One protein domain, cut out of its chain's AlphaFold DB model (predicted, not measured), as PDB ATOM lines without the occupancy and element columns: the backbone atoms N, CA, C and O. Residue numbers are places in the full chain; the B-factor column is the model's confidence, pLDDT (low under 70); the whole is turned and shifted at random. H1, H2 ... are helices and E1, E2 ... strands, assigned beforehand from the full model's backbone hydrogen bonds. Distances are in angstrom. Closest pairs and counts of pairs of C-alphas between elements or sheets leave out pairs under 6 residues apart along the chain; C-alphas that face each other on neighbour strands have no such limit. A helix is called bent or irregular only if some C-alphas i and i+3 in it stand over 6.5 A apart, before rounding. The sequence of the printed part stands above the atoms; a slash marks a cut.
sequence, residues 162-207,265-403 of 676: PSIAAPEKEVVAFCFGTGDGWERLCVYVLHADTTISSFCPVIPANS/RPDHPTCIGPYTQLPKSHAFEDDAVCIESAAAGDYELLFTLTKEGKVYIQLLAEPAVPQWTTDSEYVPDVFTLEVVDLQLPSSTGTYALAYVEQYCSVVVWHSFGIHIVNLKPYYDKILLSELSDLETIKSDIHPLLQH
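What this domain is: This is residues 162 to 207 and 265 to 403 of the 676 residues of an uncharacterized protein of Salpingoeca rosetta (strain ATCC 50818 / BSB-021) (UniProt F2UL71). Three twisted sheets are stacked, partly face to face: E4 E8 E7 E6 E5 is the middle layer, with E9 E10 E11 E12 over one face and E1 E2 E3 over the other. The helical hairpin H2 and H3, between E11 and E12, packs at one end of the middle sheet. The printed part has 185 residues, ordered E1 H1 E2 E3 E4 E5 E6 E7 E8 E9 E10 E11 H2 H3 E12; the middle sheet is mixed, the other two antiparallel. The class is mostly strand, though under half of the residues are in named elements. The whole is compact, with a radius of gyration of the C-alphas of 16.3 A, and spans 51 by 41 by 38 A.

Where its parts are: The largest sheet holds E4, residues 276 to 278, E5, 288 to 296, 23.0 A, E6, 299 to 306, 23.2 A, E7, 310 to 316, 18.8 A, and E8, 333 to 341, 22.9 A. The second holds E9, 352 to 356, E10, 361 to 366, E11, 369 to 374, and E12, 396 to 402, ending at C-alpha (103.871, 110.476, 118.328). The third holds E1, 171 to 176, beginning at C-alpha (112.471, 85.300, 130.873), E2, 187 to 191, and E3, 196 to 199. The helices are H1, 182 to 185, H2, 376 to 382, and H3, 387 to 392.

How they stand to each other: E5 to E8 form a meander, each strand the antiparallel neighbour of the one before; N 292 and O 303 of hairpin E5 and E6 are 3.0 A apart, within hydrogen-bond range. E4 is parallel to E8, with N 278 and O 334 at 2.8 A. E8 bends by 54 degrees at residue 337. E9, E10 and E11 form another meander; E12 is antiparallel to E11, with N 372 and O 398 at 2.9 A. The closest C-alphas of E5 and E9 are those of Cys 290 and Ala 352, 6.1 A. Those of E5 and E1 are Cys 290 and Ala 173, 5.4 A. E1 is antiparallel to E2, with N 175 and O 188 at 2.9 A. H1 only grazes the largest sheet and the sheet E1 E2 E3. H2 and H3 touch, Tyr 378 and Leu 390 having the closest C-alphas, 6.7 A. H3 only grazes the largest sheet. Every O i to N i+4 pair is within range in H2; irregular H3, with C-alphas 388 and 391 7.5 A apart, has 0 of 2, but 2 of 3 O i to N i+3 pairs.

The domain as a whole: The C-alphas farthest apart, of Arg 265 and His 403, are 51.3 A apart. Residues 208 to 264 are not printed; C-alphas 207 and 265 are 14.6 A apart. The link E7 to E8 is long. Residues under pLDDT 70 include 163 to 168.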
ATOM      1  N   PRO A 162     112.372  77.725 136.199       79.69
ATOM      2  CA  PRO A 162     112.326  76.405 135.580       79.69
ATOM      3  C   PRO A 162     113.256  76.371 134.362       79.69
ATOM      4  O   PRO A 162     113.209  77.264 133.526       79.69
ATOM      5  N   SER A 163     114.125  75.358 134.268       65.94
ATOM      6  CA  SER A 163     115.079  75.231 133.158       65.94
ATOM      7  C   SER A 163     114.328  75.069 131.841       65.94
ATOM      8  O   SER A 163     113.643  74.067 131.633       65.94
ATOM      9  N   ILE A 164     114.494  76.022 130.931       62.09
ATOM     10  CA  ILE A 164     113.737  76.043 129.685       62.09
ATOM     11  C   ILE A 164     114.610  75.521 128.549       62.09
ATOM     12  O   ILE A 164     115.713  76.003 128.317       62.09
ATOM     13  N   ALA A 165     114.112  74.506 127.842       51.38
ATOM     14  CA  ALA A 165     114.793  73.918 126.690       51.38
ATOM     15  C   ALA A 165     114.638  74.736 125.389       51.38
ATOM     16  O   ALA A 165     115.318  74.426 124.414       51.38
ATOM     17  N   ALA A 166     113.748  75.739 125.356       60.12
ATOM     18  CA  ALA A 166     113.382  76.489 124.155       60.12
ATOM     19  C   ALA A 166     113.540  78.012 124.364       60.12
ATOM     20  O   ALA A 166     113.116  78.512 125.406       60.12
ATOM     21  N   PRO A 167     114.120  78.748 123.396       59.44
ATOM     22  CA  PRO A 167     114.368  80.190 123.511       59.44
ATOM     23  C   PRO A 167     113.082  81.024 123.602       59.44
ATOM     24  O   PRO A 167     113.066  82.048 124.266       59.44
ATOM     25  N   GLU A 168     111.982  80.558 123.014       58.44
ATOM     26  CA  GLU A 168     110.675  81.234 123.052       58.44
ATOM     27  C   GLU A 168     110.047  81.327 124.453       58.44
ATOM     28  O   GLU A 168     109.116  82.093 124.645       58.44
ATOM     29  N   LYS A 169     110.596  80.657 125.473       73.06
ATOM     30  CA  LYS A 169     110.146  80.848 126.865       73.06
ATOM     31  C   LYS A 169     111.159  81.572 127.742       73.06
ATOM     32  O   LYS A 169     111.031  81.551 128.962       73.06
ATOM     33  N   GLU A 170     112.177  82.192 127.152       87.50
ATOM     34  CA  GLU A 170     113.154  83.003 127.878       87.50
ATOM     35  C   GLU A 170     112.462  84.036 128.779       87.50
ATOM     36  O   GLU A 170     111.432  84.599 128.415       87.50
ATOM     37  N   VAL A 171     113.000  84.267 129.977       91.56
ATOM     38  CA  VAL A 171     112.471  85.300 130.873       91.56
ATOM     39  C   VAL A 171     112.868  86.682 130.376       91.56
ATOM     40  O   VAL A 171     114.029  86.925 130.053       91.56
ATOM     41  N   VAL A 172     111.900  87.594 130.332       92.75
ATOM     42  CA  VAL A 172     112.079  88.926 129.727       92.75
ATOM     43  C   VAL A 172     111.863  90.064 130.714       92.75
ATOM     44  O   VAL A 172     112.459  91.126 130.566       92.75
ATOM     45  N   ALA A 173     111.029  89.859 131.733       95.44
ATOM     46  CA  ALA A 173     110.744  90.867 132.743       95.44
ATOM     47  C   ALA A 173     110.144  90.234 134.002       95.44
ATOM     48  O   ALA A 173     109.661  89.104 133.988       95.44
ATOM     49  N   PHE A 174     110.127  90.993 135.088       97.75
ATOM     50  CA  PHE A 174     109.374  90.690 136.290       97.75
ATOM     51  C   PHE A 174     108.767  91.964 136.885       97.75
ATOM     52  O   PHE A 174     109.252  93.078 136.667       97.75
ATOM     53  N   CYS A 175     107.716  91.795 137.680       98.00
ATOM     54  CA  CYS A 175     107.149  92.858 138.503       98.00
ATOM     55  C   CYS A 175     106.735  92.313 139.873       98.00
ATOM     56  O   CYS A 175     106.518  91.112 140.047       98.00
ATOM     57  N   PHE A 176     106.646  93.202 140.859       98.00
ATOM     58  CA  PHE A 176     106.044  92.881 142.152       98.00
ATOM     59  C   PHE A 176     104.536  93.056 142.045       98.00
ATOM     60  O   PHE A 176     104.091  93.991 141.381       98.00
ATOM     61  N   GLY A 177     103.758  92.189 142.686       97.00
ATOM     62  CA  GLY A 177     102.322  92.402 142.814       97.00
ATOM     63  C   GLY A 177     102.001  93.580 143.734       97.00
ATOM     64  O   GLY A 177     102.795  93.971 144.595       97.00
ATOM     65  N   THR A 178     100.831  94.166 143.530       94.75
ATOM     66  CA  THR A 178     100.397  95.396 144.209       94.75
ATOM     67  C   THR A 178      99.109  95.227 145.007       94.75
ATOM     68  O   THR A 178      98.761  96.131 145.770       94.75
ATOM     69  N   GLY A 179      98.443  94.077 144.889       91.62
ATOM     70  CA  GLY A 179      97.195  93.739 145.563       91.62
ATOM     71  C   GLY A 179      97.234  93.845 147.085       91.62
ATOM     72  O   GLY A 179      98.270  94.077 147.712       91.62
ATOM     73  N   ASP A 180      96.067  93.683 147.703       88.19
ATOM     74  CA  ASP A 180      95.897  93.812 149.154       88.19
ATOM     75  C   ASP A 180      96.093  92.494 149.921       88.19
ATOM     76  O   ASP A 180      96.130  92.501 151.151       88.19
ATOM     77  N   GLY A 181      96.237  91.366 149.219       92.62
ATOM     78  CA  GLY A 181      96.461  90.043 149.796       92.62
ATOM     79  C   GLY A 181      97.911  89.577 149.678       92.62
ATOM     80  O   GLY A 181      98.861  90.334 149.892       92.62
ATOM     81  N   TRP A 182      98.084  88.298 149.356       94.62
ATOM     82  CA  TRP A 182      99.386  87.670 149.119       94.62
ATOM     83  C   TRP A 182     100.073  88.170 147.847       94.62
ATOM     84  O   TRP A 182     101.293  88.064 147.729       94.62
ATOM     85  N   GLU A 183      99.313  88.754 146.922       95.12
ATOM     86  CA  GLU A 183      99.790  89.369 145.681       95.12
ATOM     87  C   GLU A 183     100.838  90.440 145.975       95.12
ATOM     88  O   GLU A 183     101.852  90.524 145.295       95.12
ATOM     89  N   ARG A 184     100.668  91.185 147.071       94.88
ATOM     90  CA  ARG A 184     101.640  92.168 147.562       94.88
ATOM     91  C   ARG A 184     103.029  91.586 147.834       94.88
ATOM     92  O   ARG A 184     104.027  92.296 147.787       94.88
ATOM     93  N   LEU A 185     103.088  90.306 148.188       95.62
ATOM     94  CA  LEU A 185     104.316  89.558 148.464       95.62
ATOM     95  C   LEU A 185     104.649  88.611 147.308       95.62
ATOM     96  O   LEU A 185     105.438  87.684 147.474       95.62
ATOM     97  N   CYS A 186     104.014  88.797 146.155       97.00
ATOM     98  CA  CYS A 186     104.206  87.987 144.971       97.00
ATOM     99  C   CYS A 186     105.173  88.684 144.012       97.00
ATOM    100  O   CYS A 186     105.137  89.906 143.839       97.00
ATOM    101  N   VAL A 187     106.018  87.894 143.356       97.88
ATOM    102  CA  VAL A 187     106.767  88.337 142.179       97.88
ATOM    103  C   VAL A 187     106.232  87.593 140.974       97.88
ATOM    104  O   VAL A 187     106.259  86.366 140.972       97.88
ATOM    105  N   TYR A 188     105.787  88.322 139.956       97.88
ATOM    106  CA  TYR A 188     105.381  87.764 138.670       97.88
ATOM    107  C   TYR A 188     106.544  87.855 137.691       97.88
ATOM    108  O   TYR A 188     107.161  88.912 137.559       97.88
ATOM    109  N   VAL A 189     106.831  86.760 136.997       97.00
ATOM    110  CA  VAL A 189     107.881  86.653 135.985       97.00
ATOM    111  C   VAL A 189     107.226  86.408 134.635       97.00
ATOM    112  O   VAL A 189     106.408  85.503 134.483       97.00
ATOM    113  N   LEU A 190     107.585  87.238 133.664       95.94
ATOM    114  CA  LEU A 190     107.105  87.179 132.296       95.94
ATOM    115  C   LEU A 190     108.119  86.455 131.415       95.94
ATOM    116  O   LEU A 190     109.316  86.763 131.436       95.94
ATOM    117  N   HIS A 191     107.606  85.542 130.604       93.62
ATOM    118  CA  HIS A 191     108.341  84.829 129.571       93.62
ATOM    119  C   HIS A 191     108.072  85.440 128.187       93.62
ATOM    120  O   HIS A 191     107.060  86.114 127.987       93.62
ATOM    121  N   ALA A 192     108.981  85.223 127.233       91.50
ATOM    122  CA  ALA A 192     108.888  85.761 125.875       91.50
ATOM    123  C   ALA A 192     107.616  85.299 125.133       91.50
ATOM    124  O   ALA A 192     107.016  86.106 124.435       91.50
ATOM    125  N   ASP A 193     107.142  84.073 125.380       90.44
ATOM    126  CA  ASP A 193     105.857  83.516 124.910       90.44
ATOM    127  C   ASP A 193     104.621  84.113 125.607       90.44
ATOM    128  O   ASP A 193     103.517  83.575 125.517       90.44
ATOM    129  N   THR A 194     104.795  85.220 126.338       91.56
ATOM    130  CA  THR A 194     103.814  85.916 127.185       91.56
ATOM    131  C   THR A 194     103.305  85.124 128.386       91.56
ATOM    132  O   THR A 194     102.456  85.629 129.129       91.56
ATOM    133  N   THR A 195     103.786  83.897 128.610       92.44
ATOM    134  CA  THR A 195     103.366  83.140 129.785       92.44
ATOM    135  C   THR A 195     103.884  83.810 131.052       92.44
ATOM    136  O   THR A 195     104.922  84.477 131.067       92.44
ATOM    137  N   ILE A 196     103.119  83.662 132.132       94.50
ATOM    138  CA  ILE A 196     103.427  84.272 133.423       94.50
ATOM    139  C   ILE A 196     103.652  83.154 134.426       94.50
ATOM    140  O   ILE A 196     102.861  82.217 134.513       94.50
ATOM    141  N   SER A 197     104.729  83.254 135.185       95.06
ATOM    142  CA  SER A 197     104.962  82.454 136.380       95.06
ATOM    143  C   SER A 197     105.084  83.367 137.594       95.06
ATOM    144  O   SER A 197     105.121  84.593 137.462       95.06
ATOM    145  N   SER A 198     105.091  82.806 138.799       95.75
ATOM    146  CA  SER A 198     105.210  83.608 140.008       95.75
ATOM    147  C   SER A 198     105.927  82.911 141.155       95.75
ATOM    148  O   SER A 198     106.081  81.692 141.181       95.75
ATOM    149  N   PHE A 199     106.351  83.710 142.127       95.94
ATOM    150  CA  PHE A 199     106.859  83.258 143.414       95.94
ATOM    151  C   PHE A 199     106.076  83.955 144.521       95.94
ATOM    152  O   PHE A 199     106.007  85.184 144.545       95.94
ATOM    153  N   CYS A 200     105.518  83.192 145.461       94.62
ATOM    154  CA  CYS A 200     104.791  83.738 146.604       94.62
ATOM    155  C   CYS A 200     105.001  82.852 147.846       94.62
ATOM    156  O   CYS A 200     104.844  81.635 147.737       94.62
ATOM    157  N   PRO A 201     105.338  83.406 149.028       94.56
ATOM    158  CA  PRO A 201     105.641  84.803 149.312       94.56
ATOM    159  C   PRO A 201     107.147  85.081 149.184       94.56
ATOM    160  O   PRO A 201     107.987  84.311 149.651       94.56
ATOM    161  N   VAL A 202     107.494  86.225 148.607       94.81
ATOM    162  CA  VAL A 202     108.858  86.746 148.513       94.81
ATOM    163  C   VAL A 202     108.998  87.882 149.521       94.81
ATOM    164  O   VAL A 202     108.412  88.947 149.366       94.81
ATOM    165  N   ILE A 203     109.751  87.639 150.594       94.12
ATOM    166  CA  ILE A 203     109.981  88.617 151.662       94.12
ATOM    167  C   ILE A 203     111.484  88.632 151.979       94.12
ATOM    168  O   ILE A 203     111.969  87.756 152.695       94.12
ATOM    169  N   PRO A 204     112.239  89.614 151.471       93.81
ATOM    170  CA  PRO A 204     113.637  89.801 151.845       93.81
ATOM    171  C   PRO A 204     113.793  90.184 153.314       93.81
ATOM    172  O   PRO A 204     112.867  90.724 153.936       93.81
ATOM    173  N   ALA A 205     114.998  90.016 153.853       89.94
ATOM    174  CA  ALA A 205     115.363  90.572 155.142       89.94
ATOM    175  C   ALA A 205     115.088  92.078 155.192       89.94
ATOM    176  O   ALA A 205     115.220  92.816 154.205       89.94
ATOM    177  N   ASN A 206     114.744  92.541 156.394       88.75
ATOM    178  CA  ASN A 206     114.477  93.946 156.690       88.75
ATOM    179  C   ASN A 206     113.286  94.542 155.928       88.75
ATOM    180  O   ASN A 206     113.204  95.767 155.806       88.75
ATOM    181  N   SER A 207     112.368  93.705 155.441       93.31
ATOM    182  CA  SER A 207     111.118  94.187 154.862       93.31
ATOM    183  C   SER A 207     110.291  94.918 155.924       93.31
ATOM    184  O   SER A 207     110.274  94.540 157.092       93.31
ATOM    185  N   ARG A 265     112.125  81.004 157.645       62.59
ATOM    186  CA  ARG A 265     112.372  79.745 156.930       62.59
ATOM    187  C   ARG A 265     113.612  79.837 156.034       62.59
ATOM    188  O   ARG A 265     113.757  80.845 155.353       62.59
ATOM    189  N   PRO A 266     114.448  78.781 155.986       62.94
ATOM    190  CA  PRO A 266     115.554  78.700 155.034       62.94
ATOM    191  C   PRO A 266     115.073  78.439 153.599       62.94
ATOM    192  O   PRO A 266     115.770  78.790 152.655       62.94
ATOM    193  N   ASP A 267     113.890  77.840 153.428       78.31
ATOM    194  CA  ASP A 267     113.385  77.449 152.113       78.31
ATOM    195  C   ASP A 267     112.716  78.633 151.400       78.31
ATOM    196  O   ASP A 267     111.810  79.281 151.939       78.31
ATOM    197  N   HIS A 268     113.151  78.897 150.172       86.06
ATOM    198  CA  HIS A 268     112.560  79.890 149.279       86.06
ATOM    199  C   HIS A 268     111.265  79.365 148.630       86.06
ATOM    200  O   HIS A 268     111.095  78.148 148.519       86.06
ATOM    201  N   PRO A 269     110.337  80.247 148.208       90.19
ATOM    202  CA  PRO A 269     109.142  79.813 147.492       90.19
ATOM    203  C   PRO A 269     109.496  79.115 146.174       90.19
ATOM    204  O   PRO A 269     110.483  79.452 145.515       90.19
ATOM    205  N   THR A 270     108.671  78.149 145.778       91.25
ATOM    206  CA  THR A 270     108.791  77.474 144.480       91.25
ATOM    207  C   THR A 270     108.127  78.296 143.386       91.25
ATOM    208  O   THR A 270     107.153  79.000 143.642       91.25
ATOM    209  N   CYS A 271     108.637  78.184 142.158       92.31
ATOM    210  CA  CYS A 271     108.009  78.806 140.996       92.31
ATOM    211  C   CYS A 271     106.639  78.162 140.732       92.31
ATOM    212  O   CYS A 271     106.550  76.939 140.606       92.31
ATOM    213  N   ILE A 272     105.597  78.985 140.649       91.81
ATOM    214  CA  ILE A 272     104.225  78.602 140.314       91.81
ATOM    215  C   ILE A 272     103.963  79.007 138.866       91.81
ATOM    216  O   ILE A 272     104.126  80.170 138.503       91.81
ATOM    217  N   GLY A 273     103.521  78.066 138.036       88.75
ATOM    218  CA  GLY A 273     103.170  78.319 136.641       88.75
ATOM    219  C   GLY A 273     103.882  77.392 135.648       88.75
ATOM    220  O   GLY A 273     104.486  76.396 136.055       88.75
ATOM    221  N   PRO A 274     103.804  77.692 134.340       91.12
ATOM    222  CA  PRO A 274     103.168  78.874 133.747       91.12
ATOM    223  C   PRO A 274     101.655  78.911 133.999       91.12
ATOM    224  O   PRO A 274     101.006  77.871 134.058       91.12
ATOM    225  N   TYR A 275     101.101  80.108 134.167       93.00
ATOM    226  CA  TYR A 275      99.677  80.322 134.405       93.00
ATOM    227  C   TYR A 275      98.873  79.933 133.164       93.00
ATOM    228  O   TYR A 275      99.288  80.171 132.027       93.00
ATOM    229  N   THR A 276      97.694  79.353 133.374       92.62
ATOM    230  CA  THR A 276      96.782  79.026 132.283       92.62
ATOM    231  C   THR A 276      96.089  80.300 131.820       92.62
ATOM    232  O   THR A 276      95.280  80.892 132.528       92.62
ATOM    233  N   GLN A 277      96.396  80.730 130.600       90.56
ATOM    234  CA  GLN A 277      95.762  81.896 129.998       90.56
ATOM    235  C   GLN A 277      94.380  81.540 129.435       90.56
ATOM    236  O   GLN A 277      94.210  80.570 128.685       90.56
ATOM    237  N   LEU A 278      93.385  82.351 129.785       91.50
ATOM    238  CA  LEU A 278      91.999  82.215 129.362       91.50
ATOM    239  C   LEU A 278      91.529  83.506 128.662       91.50
ATOM    240  O   LEU A 278      91.788  84.590 129.173       91.50
ATOM    241  N   PRO A 279      90.821  83.421 127.522       88.25
ATOM    242  CA  PRO A 279      90.523  82.203 126.777       88.25
ATOM    243  C   PRO A 279      91.754  81.683 126.013       88.25
ATOM    244  O   PRO A 279      92.540  82.451 125.464       88.25
ATOM    245  N   LYS A 280      91.869  80.353 125.883       83.12
ATOM    246  CA  LYS A 280      92.977  79.666 125.177       83.12
ATOM    247  C   LYS A 280      93.079  79.981 123.675       83.12
ATOM    248  O   LYS A 280      93.972  79.481 123.002       83.12
ATOM    249  N   SER A 281      92.125  80.727 123.120       68.19
ATOM    250  CA  SER A 281      92.042  81.052 121.692       68.19
ATOM    251  C   SER A 281      92.989  82.164 121.252       68.19
ATOM    252  O   SER A 281      93.154  82.359 120.050       68.19
ATOM    253  N   HIS A 282      93.587  82.907 122.185       66.25
ATOM    254  CA  HIS A 282      94.614  83.880 121.841       66.25
ATOM    255  C   HIS A 282      95.918  83.126 121.580       66.25
ATOM    256  O   HIS A 282      96.546  82.629 122.507       66.25
ATOM    257  N   ALA A 283      96.287  82.990 120.304       63.16
ATOM    258  CA  ALA A 283      97.660  82.661 119.954       63.16
ATOM    259  C   ALA A 283      98.508  83.849 120.409       63.16
ATOM    260  O   ALA A 283      98.330  84.958 119.903       63.16
ATOM    261  N   PHE A 284      99.320  83.636 121.436       68.44
ATOM    262  CA  PHE A 284     100.245  84.650 121.899       68.44
ATOM    263  C   PHE A 284     101.429  84.726 120.945       68.44
ATOM    264  O   PHE A 284     101.764  83.753 120.265       68.44
ATOM    265  N   GLU A 285     101.988  85.919 120.851       77.38
ATOM    266  CA  GLU A 285     103.193  86.171 120.079       77.38
ATOM    267  C   GLU A 285     104.402  85.946 120.982       77.38
ATOM    268  O   GLU A 285     104.385  86.314 122.156       77.38
ATOM    269  N   ASP A 286     105.444  85.320 120.440       80.44
ATOM    270  CA  ASP A 286     106.671  85.000 121.175       80.44
ATOM    271  C   ASP A 286     107.622  86.210 121.218       80.44
ATOM    272  O   ASP A 286     108.768  86.168 120.755       80.44
ATOM    273  N   ASP A 287     107.117  87.344 121.705       89.50
ATOM    274  CA  ASP A 287     107.806  88.634 121.682       89.50
ATOM    275  C   ASP A 287     107.477  89.549 122.879       89.50
ATOM    276  O   ASP A 287     107.621  90.772 122.791       89.50
ATOM    277  N   ALA A 288     107.070  88.990 124.018       91.81
ATOM    278  CA  ALA A 288     106.827  89.768 125.231       91.81
ATOM    279  C   ALA A 288     108.099  90.511 125.702       91.81
ATOM    280  O   ALA A 288     109.220  90.025 125.542       91.81
ATOM    281  N   VAL A 289     107.937  91.698 126.297       92.44
ATOM    282  CA  VAL A 289     109.064  92.565 126.713       92.44
ATOM    283  C   VAL A 289     108.921  93.188 128.092       92.44
ATOM    284  O   VAL A 289     109.923  93.545 128.704       92.44
ATOM    285  N   CYS A 290     107.701  93.374 128.593       94.56
ATOM    286  CA  CYS A 290     107.492  94.057 129.864       94.56
ATOM    287  C   CYS A 290     106.229  93.556 130.557       94.56
ATOM    288  O   CYS A 290     105.242  93.249 129.887       94.56
ATOM    289  N   ILE A 291     106.269  93.508 131.889       96.88
ATOM    290  CA  ILE A 291     105.120  93.217 132.741       96.88
ATOM    291  C   ILE A 291     104.999  94.277 133.835       96.88
ATOM    292  O   ILE A 291     106.005  94.699 134.405       96.88
ATOM    293  N   GLU A 292     103.771  94.684 134.132       97.00
ATOM    294  CA  GLU A 292     103.421  95.475 135.311       97.00
ATOM    295  C   GLU A 292     102.186  94.901 135.994       97.00
ATOM    296  O   GLU A 292     101.402  94.177 135.378       97.00
ATOM    297  N   SER A 293     102.005  95.257 137.261       97.06
ATOM    298  CA  SER A 293     100.866  94.835 138.067       97.06
ATOM    299  C   SER A 293     100.106  96.040 138.630       97.06
ATOM    300  O   SER A 293     100.658  97.140 138.758       97.06
ATOM    301  N   ALA A 294      98.822  95.849 138.927       95.75
ATOM    302  CA  ALA A 294      98.006  96.840 139.611       95.75
ATOM    303  C   ALA A 294      96.872  96.216 140.428       95.75
ATOM    304  O   ALA A 294      96.110  95.390 139.926       95.75
ATOM    305  N   ALA A 295      96.683  96.719 141.643       93.88
ATOM    306  CA  ALA A 295      95.550  96.384 142.486       93.88
ATOM    307  C   ALA A 295      94.275  97.074 141.988       93.88
ATOM    308  O   ALA A 295      94.194  98.303 141.953       93.88
ATOM    309  N   ALA A 296      93.248  96.288 141.677       90.56
ATOM    310  CA  ALA A 296      91.906  96.751 141.352       90.56
ATOM    311  C   ALA A 296      90.904  96.184 142.370       90.56
ATOM    312  O   ALA A 296      90.230  95.183 142.130       90.56
ATOM    313  N   GLY A 297      90.806  96.825 143.539       87.56
ATOM    314  CA  GLY A 297      90.024  96.290 144.657       87.56
ATOM    315  C   GLY A 297      90.646  94.995 145.191       87.56
ATOM    316  O   GLY A 297      91.839  94.956 145.455       87.56
ATOM    317  N   ASP A 298      89.849  93.931 145.315       87.62
ATOM    318  CA  ASP A 298      90.313  92.607 145.771       87.62
ATOM    319  C   ASP A 298      91.044  91.790 144.680       87.62
ATOM    320  O   ASP A 298      91.373  90.626 144.912       87.62
ATOM    321  N   TYR A 299      91.249  92.355 143.487       91.81
ATOM    322  CA  TYR A 299      91.823  91.657 142.338       91.81
ATOM    323  C   TYR A 299      93.157  92.263 141.910       91.81
ATOM    324  O   TYR A 299      93.352  93.475 141.993       91.81
ATOM    325  N   GLU A 300      94.028  91.419 141.362       94.94
ATOM    326  CA  GLU A 300      95.249  91.850 140.687       94.94
ATOM    327  C   GLU A 300      95.017  91.906 139.177       94.94
ATOM    328  O   GLU A 300      94.557  90.937 138.562       94.94
ATOM    329  N   LEU A 301      95.364  93.040 138.576       96.44
ATOM    330  CA  LEU A 301      95.521  93.176 137.138       96.44
ATOM    331  C   LEU A 301      96.996  93.036 136.772       96.44
ATOM    332  O   LEU A 301      97.861  93.623 137.417       96.44
ATOM    333  N   LEU A 302      97.264  92.292 135.707       97.56
ATOM    334  CA  LEU A 302      98.573  92.160 135.086       97.56
ATOM    335  C   LEU A 302      98.522  92.793 133.697       97.56
ATOM    336  O   LEU A 302      97.528  92.679 132.976       97.56
ATOM    337  N   PHE A 303      99.595  93.479 133.326       97.19
ATOM    338  CA  PHE A 303      99.728  94.123 132.028       97.19
ATOM    339  C   PHE A 303     100.984  93.616 131.350       97.19
ATOM    340  O   PHE A 303     102.078  93.847 131.858       97.19
ATOM    341  N   THR A 304     100.834  92.977 130.196       96.31
ATOM    342  CA  THR A 304     101.961  92.483 129.397       96.31
ATOM    343  C   THR A 304     102.085  93.297 128.122       96.31
ATOM    344  O   THR A 304     101.092  93.519 127.436       96.31
ATOM    345  N   LEU A 305     103.298  93.730 127.793       95.00
ATOM    346  CA  LEU A 305     103.620  94.452 126.561       95.00
ATOM    347  C   LEU A 305     104.463  93.571 125.635       95.00
ATOM    348  O   LEU A 305     105.382  92.903 126.115       95.00
ATOM    349  N   THR A 306     104.188  93.614 124.331       93.19
ATOM    350  CA  THR A 306     104.958  92.924 123.278       93.19
ATOM    351  C   THR A 306     105.797  93.871 122.418       93.19
ATOM    352  O   THR A 306     105.578  95.088 122.435       93.19
ATOM    353  N   LYS A 307     106.749  93.328 121.640       89.25
ATOM    354  CA  LYS A 307     107.559  94.100 120.674       89.25
ATOM    355  C   LYS A 307     106.728  94.673 119.532       89.25
ATOM    356  O   LYS A 307     107.141  95.658 118.929       89.25
ATOM    357  N   GLU A 308     105.566  94.101 119.238       89.06
ATOM    358  CA  GLU A 308     104.612  94.674 118.280       89.06
ATOM    359  C   GLU A 308     103.760  95.820 118.861       89.06
ATOM    360  O   GLU A 308     102.978  96.445 118.144       89.06
ATOM    361  N   GLY A 309     103.906  96.137 120.152       91.19
ATOM    362  CA  GLY A 309     103.126  97.191 120.795       91.19
ATOM    363  C   GLY A 309     101.727  96.756 121.220       91.19
ATOM    364  O   GLY A 309     100.845  97.607 121.345       91.19
ATOM    365  N   LYS A 310     101.500  95.458 121.447       93.50
ATOM    366  CA  LYS A 310     100.243  94.965 122.020       93.50
ATOM    367  C   LYS A 310     100.336  94.963 123.537       93.50
ATOM    368  O   LYS A 310     101.303  94.462 124.105       93.50
ATOM    369  N   VAL A 311      99.319  95.521 124.187       95.19
ATOM    370  CA  VAL A 311      99.153  95.500 125.642       95.19
ATOM    371  C   VAL A 311      98.047  94.518 125.992       95.19
ATOM    372  O   VAL A 311      96.879  94.745 125.676       95.19
ATOM    373  N   TYR A 312      98.404  93.433 126.662       95.69
ATOM    374  CA  TYR A 312      97.462  92.468 127.208       95.69
ATOM    375  C   TYR A 312      97.047  92.933 128.597       95.69
ATOM    376  O   TYR A 312      97.889  93.072 129.480       95.69
ATOM    377  N   ILE A 313      95.752  93.178 128.782       96.06
ATOM    378  CA  ILE A 313      95.150  93.502 130.073       96.06
ATOM    379  C   ILE A 313      94.576  92.211 130.635       96.06
ATOM    380  O   ILE A 313      93.639  91.637 130.075       96.06
ATOM    381  N   GLN A 314      95.151  91.750 131.734       96.06
ATOM    382  CA  GLN A 314      94.896  90.440 132.302       96.06
ATOM    383  C   GLN A 314      94.402  90.567 133.742       96.06
ATOM    384  O   GLN A 314      94.902  91.382 134.505       96.06
ATOM    385  N   LEU A 315      93.414  89.761 134.115       95.56
ATOM    386  CA  LEU A 315      92.869  89.659 135.463       95.56
ATOM    387  C   LEU A 315      93.300  88.333 136.073       95.56
ATOM    388  O   LEU A 315      93.052  87.270 135.497       95.56
ATOM    389  N   LEU A 316      93.897  88.388 137.256       94.75
ATOM    390  CA  LEU A 316      94.209  87.185 138.003       94.75
ATOM    391  C   LEU A 316      92.912  86.568 138.556       94.75
ATOM    392  O   LEU A 316      92.187  87.207 139.320       94.75
ATOM    393  N   ALA A 317      92.600  85.340 138.132       89.25
ATOM    394  CA  ALA A 317      91.346  84.657 138.461       89.25
ATOM    395  C   ALA A 317      91.227  84.317 139.949       89.25
ATOM    396  O   ALA A 317      90.166  84.451 140.563       89.25
ATOM    397  N   GLU A 318      92.338  83.832 140.492       89.25
ATOM    398  CA  GLU A 318      92.467  83.319 141.842       89.25
ATOM    399  C   GLU A 318      93.575  84.088 142.549       89.25
ATOM    400  O   GLU A 318      94.611  84.351 141.938       89.25
ATOM    401  N   PRO A 319      93.389  84.454 143.824       87.56
ATOM    402  CA  PRO A 319      94.417  85.172 144.552       87.56
ATOM    403  C   PRO A 319      95.728  84.383 144.579       87.56
ATOM    404  O   PRO A 319      95.732  83.149 144.550       87.56
ATOM    405  N   ALA A 320      96.851  85.092 144.657       90.19
ATOM    406  CA  ALA A 320      98.142  84.443 144.839       90.19
ATOM    407  C   ALA A 320      98.122  83.621 146.138       90.19
ATOM    408  O   ALA A 320      97.586  84.057 147.157       90.19
ATOM    409  N   VAL A 321      98.708  82.424 146.106       88.88
ATOM    410  CA  VAL A 321      98.774  81.538 147.274       88.88
ATOM    411  C   VAL A 321     100.240  81.232 147.588       88.88
ATOM    412  O   VAL A 321     101.003  80.932 146.668       88.88
ATOM    413  N   PRO A 322     100.648  81.279 148.867       90.62
ATOM    414  CA  PRO A 322     101.976  80.864 149.303       90.62
ATOM    415  C   PRO A 322     102.322  79.417 148.919       90.62
ATOM    416  O   PRO A 322     101.605  78.493 149.305       90.62
ATOM    417  N   GLN A 323     103.451  79.187 148.236       89.38
ATOM    418  CA  GLN A 323     103.936  77.840 147.903       89.38
ATOM    419  C   GLN A 323     105.453  77.686 148.071       89.38
ATOM    420  O   GLN A 323     106.249  78.456 147.540       89.38
ATOM    421  N   TRP A 324     105.858  76.629 148.785       86.81
ATOM    422  CA  TRP A 324     107.265  76.240 149.008       86.81
ATOM    423  C   TRP A 324     107.603  74.852 148.467       86.81
ATOM    424  O   TRP A 324     108.760  74.445 148.460       86.81
ATOM    425  N   THR A 325     106.592  74.090 148.068       82.81
ATOM    426  CA  THR A 325     106.745  72.765 147.479       82.81
ATOM    427  C   THR A 325     105.968  72.757 146.186       82.81
ATOM    428  O   THR A 325     104.840  73.242 146.159       82.81
ATOM    429  N   THR A 326     106.551  72.176 145.141       70.81
ATOM    430  CA  THR A 326     105.879  72.004 143.856       70.81
ATOM    431  C   THR A 326     104.700  71.057 144.036       70.81
ATOM    432  O   THR A 326     104.876  69.837 144.040       70.81
ATOM    433  N   ASP A 327     103.509  71.618 144.212       71.94
ATOM    434  CA  ASP A 327     102.277  70.885 143.983       71.94
ATOM    435  C   ASP A 327     102.032  70.896 142.475       71.94
ATOM    436  O   ASP A 327     101.697  71.925 141.891       71.94
ATOM    437  N   SER A 328     102.270  69.759 141.821       66.75
ATOM    438  CA  SER A 328     102.138  69.647 140.367       66.75
ATOM    439  C   SER A 328     100.712  69.883 139.861       66.75
ATOM    440  O   SER A 328     100.523  69.995 138.652       66.75
ATOM    441  N   GLU A 329      99.711  69.897 140.747       78.19
ATOM    442  CA  GLU A 329      98.306  70.032 140.364       78.19
ATOM    443  C   GLU A 329      97.813  71.486 140.357       78.19
ATOM    444  O   GLU A 329      96.819  71.776 139.688       78.19
ATOM    445  N   TYR A 330      98.496  72.411 141.041       84.19
ATOM    446  CA  TYR A 330      98.063  73.807 141.108       84.19
ATOM    447  C   TYR A 330      98.649  74.644 139.968       84.19
ATOM    448  O   TYR A 330      99.844  74.939 139.933       84.19
ATOM    449  N   VAL A 331      97.780  75.071 139.052       87.56
ATOM    450  CA  VAL A 331      98.119  75.983 137.955       87.56
ATOM    451  C   VAL A 331      97.120  77.140 137.970       87.56
ATOM    452  O   VAL A 331      95.963  76.915 137.615       87.56
ATOM    453  N   PRO A 332      97.530  78.359 138.368       91.06
ATOM    454  CA  PRO A 332      96.641  79.514 138.397       91.06
ATOM    455  C   PRO A 332      96.113  79.873 137.011       91.06
ATOM    456  O   PRO A 332      96.841  79.780 136.019       91.06
ATOM    457  N   ASP A 333      94.873  80.353 136.964       93.69
ATOM    458  CA  ASP A 333      94.270  80.915 135.760       93.69
ATOM    459  C   ASP A 333      94.490  82.437 135.692       93.69
ATOM    460  O   ASP A 333      94.385  83.163 136.686       93.69
ATOM    461  N   VAL A 334      94.740  82.941 134.484       94.62
ATOM    462  CA  VAL A 334      94.766  84.375 134.178       94.62
ATOM    463  C   VAL A 334      93.820  84.674 133.016       94.62
ATOM    464  O   VAL A 334      93.917  84.076 131.945       94.62
ATOM    465  N   PHE A 335      92.879  85.594 133.223       94.50
ATOM    466  CA  PHE A 335      91.876  85.974 132.232       94.50
ATOM    467  C   PHE A 335      92.327  87.204 131.446       94.50
ATOM    468  O   PHE A 335      92.384  88.303 131.988       94.50
ATOM    469  N   THR A 336      92.599  87.052 130.155       94.50
ATOM    470  CA  THR A 336      92.822  88.176 129.242       94.50
ATOM    471  C   THR A 336      91.496  88.896 129.004       94.50
ATOM    472  O   THR A 336      90.617  88.385 128.313       94.50
ATOM    473  N   LEU A 337      91.360  90.092 129.577       94.19
ATOM    474  CA  LEU A 337      90.177  90.940 129.436       94.19
ATOM    475  C   LEU A 337      90.165  91.663 128.086       94.19
ATOM    476  O   LEU A 337      89.127  91.781 127.435       94.19
ATOM    477  N   GLU A 338      91.324  92.166 127.668       94.81
ATOM    478  CA  GLU A 338      91.479  92.924 126.432       94.81
ATOM    479  C   GLU A 338      92.916  92.830 125.915       94.81
ATOM    480  O   GLU A 338      93.870  92.765 126.688       94.81
ATOM    481  N   VAL A 339      93.059  92.849 124.590       94.69
ATOM    482  CA  VAL A 339      94.337  93.081 123.913       94.69
ATOM    483  C   VAL A 339      94.236  94.422 123.197       94.69
ATOM    484  O   VAL A 339      93.435  94.581 122.273       94.69
ATOM    485  N   VAL A 340      95.019  95.391 123.659       94.88
ATOM    486  CA  VAL A 340      95.075  96.748 123.121       94.88
ATOM    487  C   VAL A 340      96.248  96.829 122.153       94.88
ATOM    488  O   VAL A 340      97.402  96.808 122.567       94.88
ATOM    489  N   ASP A 341      95.957  96.918 120.859       93.94
ATOM    490  CA  ASP A 341      96.971  97.102 119.820       93.94
ATOM    491  C   ASP A 341      97.239  98.601 119.612       93.94
ATOM    492  O   ASP A 341      96.351  99.354 119.201       93.94
ATOM    493  N   LEU A 342      98.464  99.038 119.910       91.94
ATOM    494  CA  LEU A 342      98.894 100.425 119.728       91.94
ATOM    495  C   LEU A 342      99.213 100.774 118.262       91.94
ATOM    496  O   LEU A 342      99.531 101.929 117.974       91.94
ATOM    497  N   GLN A 343      99.114  99.809 117.341       89.94
ATOM    498  CA  GLN A 343      99.370  99.946 115.905       89.94
ATOM    499  C   GLN A 343     100.784 100.457 115.608       89.94
ATOM    500  O   GLN A 343     100.996 101.331 114.760       89.94
ATOM    501  N   LEU A 344     101.764  99.929 116.342       84.44
ATOM    502  CA  LEU A 344     103.155 100.329 116.190       84.44
ATOM    503  C   LEU A 344     103.794  99.627 114.974       84.44
ATOM    504  O   LEU A 344     103.432  98.502 114.637       84.44
ATOM    505  N   PRO A 345     104.746 100.270 114.273       81.69
ATOM    506  CA  PRO A 345     105.482  99.628 113.180       81.69
ATOM    507  C   PRO A 345     106.221  98.363 113.648       81.69
ATOM    508  O   PRO A 345     106.828  98.373 114.705       81.69
ATOM    509  N   SER A 346     106.294  97.299 112.851       70.88
ATOM    510  CA  SER A 346     106.907  96.006 113.237       70.88
ATOM    511  C   SER A 346     108.432  96.014 113.490       70.88
ATOM    512  O   SER A 346     109.027  94.974 113.748       70.88
ATOM    513  N   SER A 347     109.092  97.175 113.427       64.81
ATOM    514  CA  SER A 347     110.541  97.362 113.629       64.81
ATOM    515  C   SER A 347     110.861  98.281 114.813       64.81
ATOM    516  O   SER A 347     111.824  99.049 114.800       64.81
ATOM    517  N   THR A 348     109.971  98.306 115.787       62.34
ATOM    518  CA  THR A 348     109.928  99.287 116.861       62.34
ATOM    519  C   THR A 348     110.836  98.884 118.015       62.34
ATOM    520  O   THR A 348     110.740  97.793 118.564       62.34
ATOM    521  N   GLY A 349     111.780  99.768 118.337       68.69
ATOM    522  CA  GLY A 349     112.739  99.567 119.414       68.69
ATOM    523  C   GLY A 349     112.180  99.961 120.779       68.69
ATOM    524  O   GLY A 349     111.264 100.777 120.877       68.69
ATOM    525  N   THR A 350     112.813  99.385 121.801       61.22
ATOM    526  CA  THR A 350     112.756  99.687 123.237       61.22
ATOM    527  C   THR A 350     111.397 100.066 123.801       61.22
ATOM    528  O   THR A 350     110.917 101.185 123.646       61.22
ATOM    529  N   TYR A 351     110.860  99.147 124.586       76.69
ATOM    530  CA  TYR A 351     109.552  99.236 125.197       76.69
ATOM    531  C   TYR A 351     109.659  99.259 126.702       76.69
ATOM    532  O   TYR A 351     110.364  98.437 127.284       76.69
ATOM    533  N   ALA A 352     108.905 100.142 127.338       84.56
ATOM    534  CA  ALA A 352     108.581  99.930 128.730       84.56
ATOM    535  C   ALA A 352     107.175 100.417 129.066       84.56
ATOM    536  O   ALA A 352     106.504 101.131 128.312       84.56
ATOM    537  N   LEU A 353     106.729  99.896 130.196       90.75
ATOM    538  CA  LEU A 353     105.378  99.946 130.700       90.75
ATOM    539  C   LEU A 353     105.460 100.466 132.132       90.75
ATOM    540  O   LEU A 353     106.346 100.060 132.876       90.75
ATOM    541  N   ALA A 354     104.557 101.358 132.522       90.88
ATOM    542  CA  ALA A 354     104.370 101.715 133.923       90.88
ATOM    543  C   ALA A 354     102.888 101.886 134.218       90.88
ATOM    544  O   ALA A 354     102.162 102.544 133.464       90.88
ATOM    545  N   TYR A 355     102.451 101.339 135.344       91.69
ATOM    546  CA  TYR A 355     101.128 101.607 135.880       91.69
ATOM    547  C   TYR A 355     101.127 102.909 136.697       91.69
ATOM    548  O   TYR A 355     102.041 103.179 137.475       91.69
ATOM    549  N   VAL A 356     100.091 103.732 136.517       89.00
ATOM    550  CA  VAL A 356      99.894 104.996 137.236       89.00
ATOM    551  C   VAL A 356      98.583 104.929 138.010       89.00
ATOM    552  O   VAL A 356      97.504 105.227 137.485       89.00
ATOM    553  N   GLU A 357      98.699 104.566 139.287       86.81
ATOM    554  CA  GLU A 357      97.574 104.287 140.184       86.81
ATOM    555  C   GLU A 357      96.552 105.424 140.263       86.81
ATOM    556  O   GLU A 357      95.350 105.187 140.171       86.81
ATOM    557  N   GLN A 358      97.007 106.679 140.343       82.38
ATOM    558  CA  GLN A 358      96.126 107.836 140.550       82.38
ATOM    559  C   GLN A 358      95.113 108.057 139.413       82.38
ATOM    560  O   GLN A 358      94.157 108.818 139.583       82.38
ATOM    561  N   TYR A 359      95.324 107.421 138.257       78.12
ATOM    562  CA  TYR A 359      94.463 107.539 137.081       78.12
ATOM    563  C   TYR A 359      93.895 106.212 136.612       78.12
ATOM    564  O   TYR A 359      93.106 106.222 135.670       78.12
ATOM    565  N   CYS A 360      94.268 105.106 137.261       90.38
ATOM    566  CA  CYS A 360      93.954 103.770 136.782       90.38
ATOM    567  C   CYS A 360      94.361 103.632 135.308       90.38
ATOM    568  O   CYS A 360      93.533 103.307 134.462       90.38
ATOM    569  N   SER A 361      95.610 103.964 134.981       91.88
ATOM    570  CA  SER A 361      96.092 103.979 133.596       91.88
ATOM    571  C   SER A 361      97.449 103.321 133.472       91.88
ATOM    572  O   SER A 361      98.275 103.401 134.379       91.88
ATOM    573  N   VAL A 362      97.705 102.747 132.304       92.75
ATOM    574  CA  VAL A 362      99.019 102.236 131.926       92.75
ATOM    575  C   VAL A 362      99.638 103.177 130.905       92.75
ATOM    576  O   VAL A 362      98.997 103.568 129.929       92.75
ATOM    577  N   VAL A 363     100.882 103.576 131.153       91.19
ATOM    578  CA  VAL A 363     101.677 104.381 130.230       91.19
ATOM    579  C   VAL A 363     102.632 103.453 129.504       91.19
ATOM    580  O   VAL A 363     103.443 102.778 130.132       91.19
ATOM    581  N   VAL A 364     102.530 103.442 128.181       91.00
ATOM    582  CA  VAL A 364     103.420 102.695 127.297       91.00
ATOM    583  C   VAL A 364     104.308 103.698 126.601       91.00
ATOM    584  O   VAL A 364     103.809 104.626 125.959       91.00
ATOM    585  N   TRP A 365     105.616 103.515 126.691       87.50
ATOM    586  CA  TRP A 365     106.553 104.311 125.917       87.50
ATOM    587  C   TRP A 365     107.451 103.433 125.065       87.50
ATOM    588  O   TRP A 365     107.833 102.327 125.441       87.50
ATOM    589  N   HIS A 366     107.738 103.954 123.881       87.19
ATOM    590  CA  HIS A 366     108.443 103.263 122.815       87.19
ATOM    591  C   HIS A 366     109.219 104.275 121.968       87.19
ATOM    592  O   HIS A 366     109.068 105.491 122.133       87.19
ATOM    593  N   SER A 367     110.026 103.802 121.017       80.75
ATOM    594  CA  SER A 367     110.836 104.694 120.175       80.75
ATOM    595  C   SER A 367     110.021 105.725 119.373       80.75
ATOM    596  O   SER A 367     110.527 106.799 119.067       80.75
ATOM    597  N   PHE A 368     108.743 105.457 119.096       81.06
ATOM    598  CA  PHE A 368     107.867 106.348 118.317       81.06
ATOM    599  C   PHE A 368     106.985 107.249 119.180       81.06
ATOM    600  O   PHE A 368     106.193 108.013 118.634       81.06
ATOM    601  N   GLY A 369     107.086 107.186 120.507       85.56
ATOM    602  CA  GLY A 369     106.314 108.061 121.376       85.56
ATOM    603  C   GLY A 369     105.753 107.382 122.614       85.56
ATOM    604  O   GLY A 369     106.369 106.492 123.197       85.56
ATOM    605  N   ILE A 370     104.617 107.904 123.072       86.75
ATOM    606  CA  ILE A 370     104.012 107.544 124.353       86.75
ATOM    607  C   ILE A 370     102.508 107.446 124.181       86.75
ATOM    608  O   ILE A 370     101.863 108.393 123.720       86.75
ATOM    609  N   HIS A 371     101.960 106.324 124.622       90.25
ATOM    610  CA  HIS A 371     100.535 106.056 124.670       90.25
ATOM    611  C   HIS A 371     100.089 105.895 126.119       90.25
ATOM    612  O   HIS A 371     100.824 105.402 126.972       90.25
ATOM    613  N   ILE A 372      98.860 106.317 126.391       90.81
ATOM    614  CA  ILE A 372      98.165 106.009 127.632       90.81
ATOM    615  C   ILE A 372      96.984 105.121 127.320       90.81
ATOM    616  O   ILE A 372      96.161 105.462 126.475       90.81
ATOM    617  N   VAL A 373      96.895 104.026 128.058       93.38
ATOM    618  CA  VAL A 373      95.756 103.121 128.068       93.38
ATOM    619  C   VAL A 373      94.970 103.401 129.346       93.38
ATOM    620  O   VAL A 373      95.469 103.188 130.452       93.38
ATOM    621  N   ASN A 374      93.773 103.967 129.200       92.69
ATOM    622  CA  ASN A 374      92.893 104.310 130.315       92.69
ATOM    623  C   ASN A 374      92.114 103.073 130.776       92.69
ATOM    624  O   ASN A 374      91.240 102.588 130.057       92.69
ATOM    625  N   LEU A 375      92.384 102.611 131.997       93.69
ATOM    626  CA  LEU A 375      91.765 101.418 132.582       93.69
ATOM    627  C   LEU A 375      90.638 101.757 133.554       93.69
ATOM    628  O   LEU A 375      90.027 100.853 134.124       93.69
ATOM    629  N   LYS A 376      90.318 103.041 133.744       91.25
ATOM    630  CA  LYS A 376      89.234 103.466 134.632       91.25
ATOM    631  C   LYS A 376      87.914 102.697 134.420       91.25
ATOM    632  O   LYS A 376      87.304 102.338 135.428       91.25
ATOM    633  N   PRO A 377      87.473 102.393 133.181       90.00
ATOM    634  CA  PRO A 377      86.270 101.590 132.968       90.00
ATOM    635  C   PRO A 377      86.317 100.203 133.633       90.00
ATOM    636  O   PRO A 377      85.312  99.773 134.200       90.00
ATOM    637  N   TYR A 378      87.476  99.534 133.625       88.88
ATOM    638  CA  TYR A 378      87.673  98.254 134.310       88.88
ATOM    639  C   TYR A 378      87.603  98.423 135.821       88.88
ATOM    640  O   TYR A 378      86.857  97.707 136.482       88.88
ATOM    641  N   TYR A 379      88.314  99.411 136.363       89.38
ATOM    642  CA  TYR A 379      88.318  99.692 137.799       89.38
ATOM    643  C   TYR A 379      86.919  99.971 138.332       89.38
ATOM    644  O   TYR A 379      86.506  99.376 139.325       89.38
ATOM    645  N   ASP A 380      86.160 100.828 137.649       89.56
ATOM    646  CA  ASP A 380      84.805 101.178 138.065       89.56
ATOM    647  C   ASP A 380      83.900  99.929 138.124       89.56
ATOM    648  O   ASP A 380      83.068  99.819 139.022       89.56
ATOM    649  N   LYS A 381      84.092  98.959 137.220       88.75
ATOM    650  CA  LYS A 381      83.323  97.704 137.164       88.75
ATOM    651  C   LYS A 381      83.791  96.654 138.171       88.75
ATOM    652  O   LYS A 381      82.955  96.046 138.842       88.75
ATOM    653  N   ILE A 382      85.101  96.482 138.336       87.56
ATOM    654  CA  ILE A 382      85.690  95.564 139.321       87.56
ATOM    655  C   ILE A 382      85.318  96.000 140.746       87.56
ATOM    656  O   ILE A 382      84.854  95.183 141.539       87.56
ATOM    657  N   LEU A 383      85.400  97.301 141.049       86.19
ATOM    658  CA  LEU A 383      85.000  97.864 142.348       86.19
ATOM    659  C   LEU A 383      83.493  97.738 142.630       86.19
ATOM    660  O   LEU A 383      83.068  97.785 143.785       86.19
ATOM    661  N   LEU A 384      82.671  97.589 141.587       84.81
ATOM    662  CA  LEU A 384      81.243  97.287 141.700       84.81
ATOM    663  C   LEU A 384      80.948  95.778 141.750       84.81
ATOM    664  O   LEU A 384      79.787  95.395 141.883       84.81
ATOM    665  N   SER A 385      81.979  94.929 141.673       83.44
ATOM    666  CA  SER A 385      81.870  93.468 141.575       83.44
ATOM    667  C   SER A 385      81.056  92.990 140.360       83.44
ATOM    668  O   SER A 385      80.464  91.911 140.380       83.44
ATOM    669  N   GLU A 386      81.029  93.778 139.282       86.06
ATOM    670  CA  GLU A 386      80.304  93.488 138.037       86.06
ATOM    671  C   GLU A 386      81.208  92.753 137.029       86.06
ATOM    672  O   GLU A 386      81.449  93.226 135.919       86.06
ATOM    673  N   LEU A 387      81.739  91.587 137.422       85.38
ATOM    674  CA  LEU A 387      82.731  90.853 136.619       85.38
ATOM    675  C   LEU A 387      82.185  90.308 135.287       85.38
ATOM    676  O   LEU A 387      82.951  90.130 134.344       85.38
ATOM    677  N   SER A 388      80.875  90.053 135.188       85.12
ATOM    678  CA  SER A 388      80.247  89.482 133.985       85.12
ATOM    679  C   SER A 388      80.353  90.373 132.749       85.12
ATOM    680  O   SER A 388      80.227  89.881 131.633       85.12
ATOM    681  N   ASP A 389      80.564  91.674 132.947       83.56
ATOM    682  CA  ASP A 389      80.559  92.659 131.869       83.56
ATOM    683  C   ASP A 389      81.974  93.013 131.385       83.56
ATOM    684  O   ASP A 389      82.107  93.769 130.420       83.56
ATOM    685  N   LEU A 390      83.030  92.502 132.035       85.56
ATOM    686  CA  LEU A 390      84.407  92.958 131.796       85.56
ATOM    687  C   LEU A 390      84.883  92.723 130.357       85.56
ATOM    688  O   LEU A 390      85.586  93.569 129.813       85.56
ATOM    689  N   GLU A 391      84.444  91.641 129.710       84.19
ATOM    690  CA  GLU A 391      84.805  91.315 128.319       84.19
ATOM    691  C   GLU A 391      84.260  92.330 127.295       84.19
ATOM    692  O   GLU A 391      84.760  92.437 126.174       84.19
ATOM    693  N   THR A 392      83.214  93.080 127.662       86.75
ATOM    694  CA  THR A 392      82.588  94.081 126.779       86.75
ATOM    695  C   THR A 392      83.227  95.460 126.889       86.75
ATOM    696  O   THR A 392      82.973  96.329 126.050       86.75
ATOM    697  N   ILE A 393      84.047  95.669 127.917       89.75
ATOM    698  CA  ILE A 393      84.741  96.928 128.158       89.75
ATOM    699  C   ILE A 393      85.888  97.048 127.159       89.75
ATOM    700  O   ILE A 393      86.509  96.057 126.772       89.75
ATOM    701  N   LYS A 394      86.139  98.281 126.722       92.62
ATOM    702  CA  LYS A 394      87.291  98.642 125.907       92.62
ATOM    703  C   LYS A 394      88.030  99.789 126.564       92.62
ATOM    704  O   LYS A 394      87.395 100.744 127.017       92.62
ATOM    705  N   SER A 395      89.349  99.680 126.621       91.50
ATOM    706  CA  SER A 395      90.216 100.756 127.081       91.50
ATOM    707  C   SER A 395      90.254 101.878 126.053       91.50
ATOM    708  O   SER A 395      90.340 101.639 124.847       91.50
ATOM    709  N   ASP A 396      90.264 103.120 126.530       90.06
ATOM    710  CA  ASP A 396      90.562 104.258 125.665       90.06
ATOM    711  C   ASP A 396      92.080 104.392 125.498       90.06
ATOM    712  O   ASP A 396      92.827 104.408 126.482       90.06
ATOM    713  N   ILE A 397      92.532 104.534 124.250       91.12
ATOM    714  CA  ILE A 397      93.937 104.778 123.911       91.12
ATOM    715  C   ILE A 397      94.127 106.268 123.631       91.12
ATOM    716  O   ILE A 397      93.450 106.862 122.787       91.12
ATOM    717  N   HIS A 398      95.090 106.879 124.311       87.88
ATOM    718  CA  HIS A 398      95.432 108.284 124.157       87.88
ATOM    719  C   HIS A 398      96.908 108.432 123.772       87.88
ATOM    720  O   HIS A 398      97.775 108.327 124.646       87.88
ATOM    721  N   PRO A 399      97.230 108.700 122.494       86.06
ATOM    722  CA  PRO A 399      98.588 109.053 122.112       86.06
ATOM    723  C   PRO A 399      98.943 110.409 122.727       86.06
ATOM    724  O   PRO A 399      98.330 111.434 122.421       86.06
ATOM    725  N   LEU A 400      99.924 110.422 123.623       80.31
ATOM    726  CA  LEU A 400     100.440 111.650 124.226       80.31
ATOM    727  C   LEU A 400     101.505 112.308 123.363       80.31
ATOM    728  O   LEU A 400     101.623 113.534 123.320       80.31
ATOM    729  N   LEU A 401     102.306 111.470 122.717       80.00
ATOM    730  CA  LEU A 401     103.371 111.874 121.830       80.00
ATOM    731  C   LEU A 401     103.477 110.835 120.724       80.00
ATOM    732  O   LEU A 401     103.497 109.644 121.012       80.00
ATOM    733  N   GLN A 402     103.559 111.300 119.485       79.75
ATOM    734  CA  GLN A 402     103.871 110.476 118.328       79.75
ATOM    735  C   GLN A 402     104.969 111.190 117.549       79.75
ATOM    736  O   GLN A 402     104.814 112.354 117.176       79.75
ATOM    737  N   HIS A 403     106.086 110.503 117.363       77.81
ATOM    738  CA  HIS A 403     107.150 110.919 116.465       77.81
ATOM    739  C   HIS A 403     106.842 110.392 115.066       77.81
ATOM    740  O   HIS A 403     106.308 109.293 114.903       77.81
TER     741      HIS A 403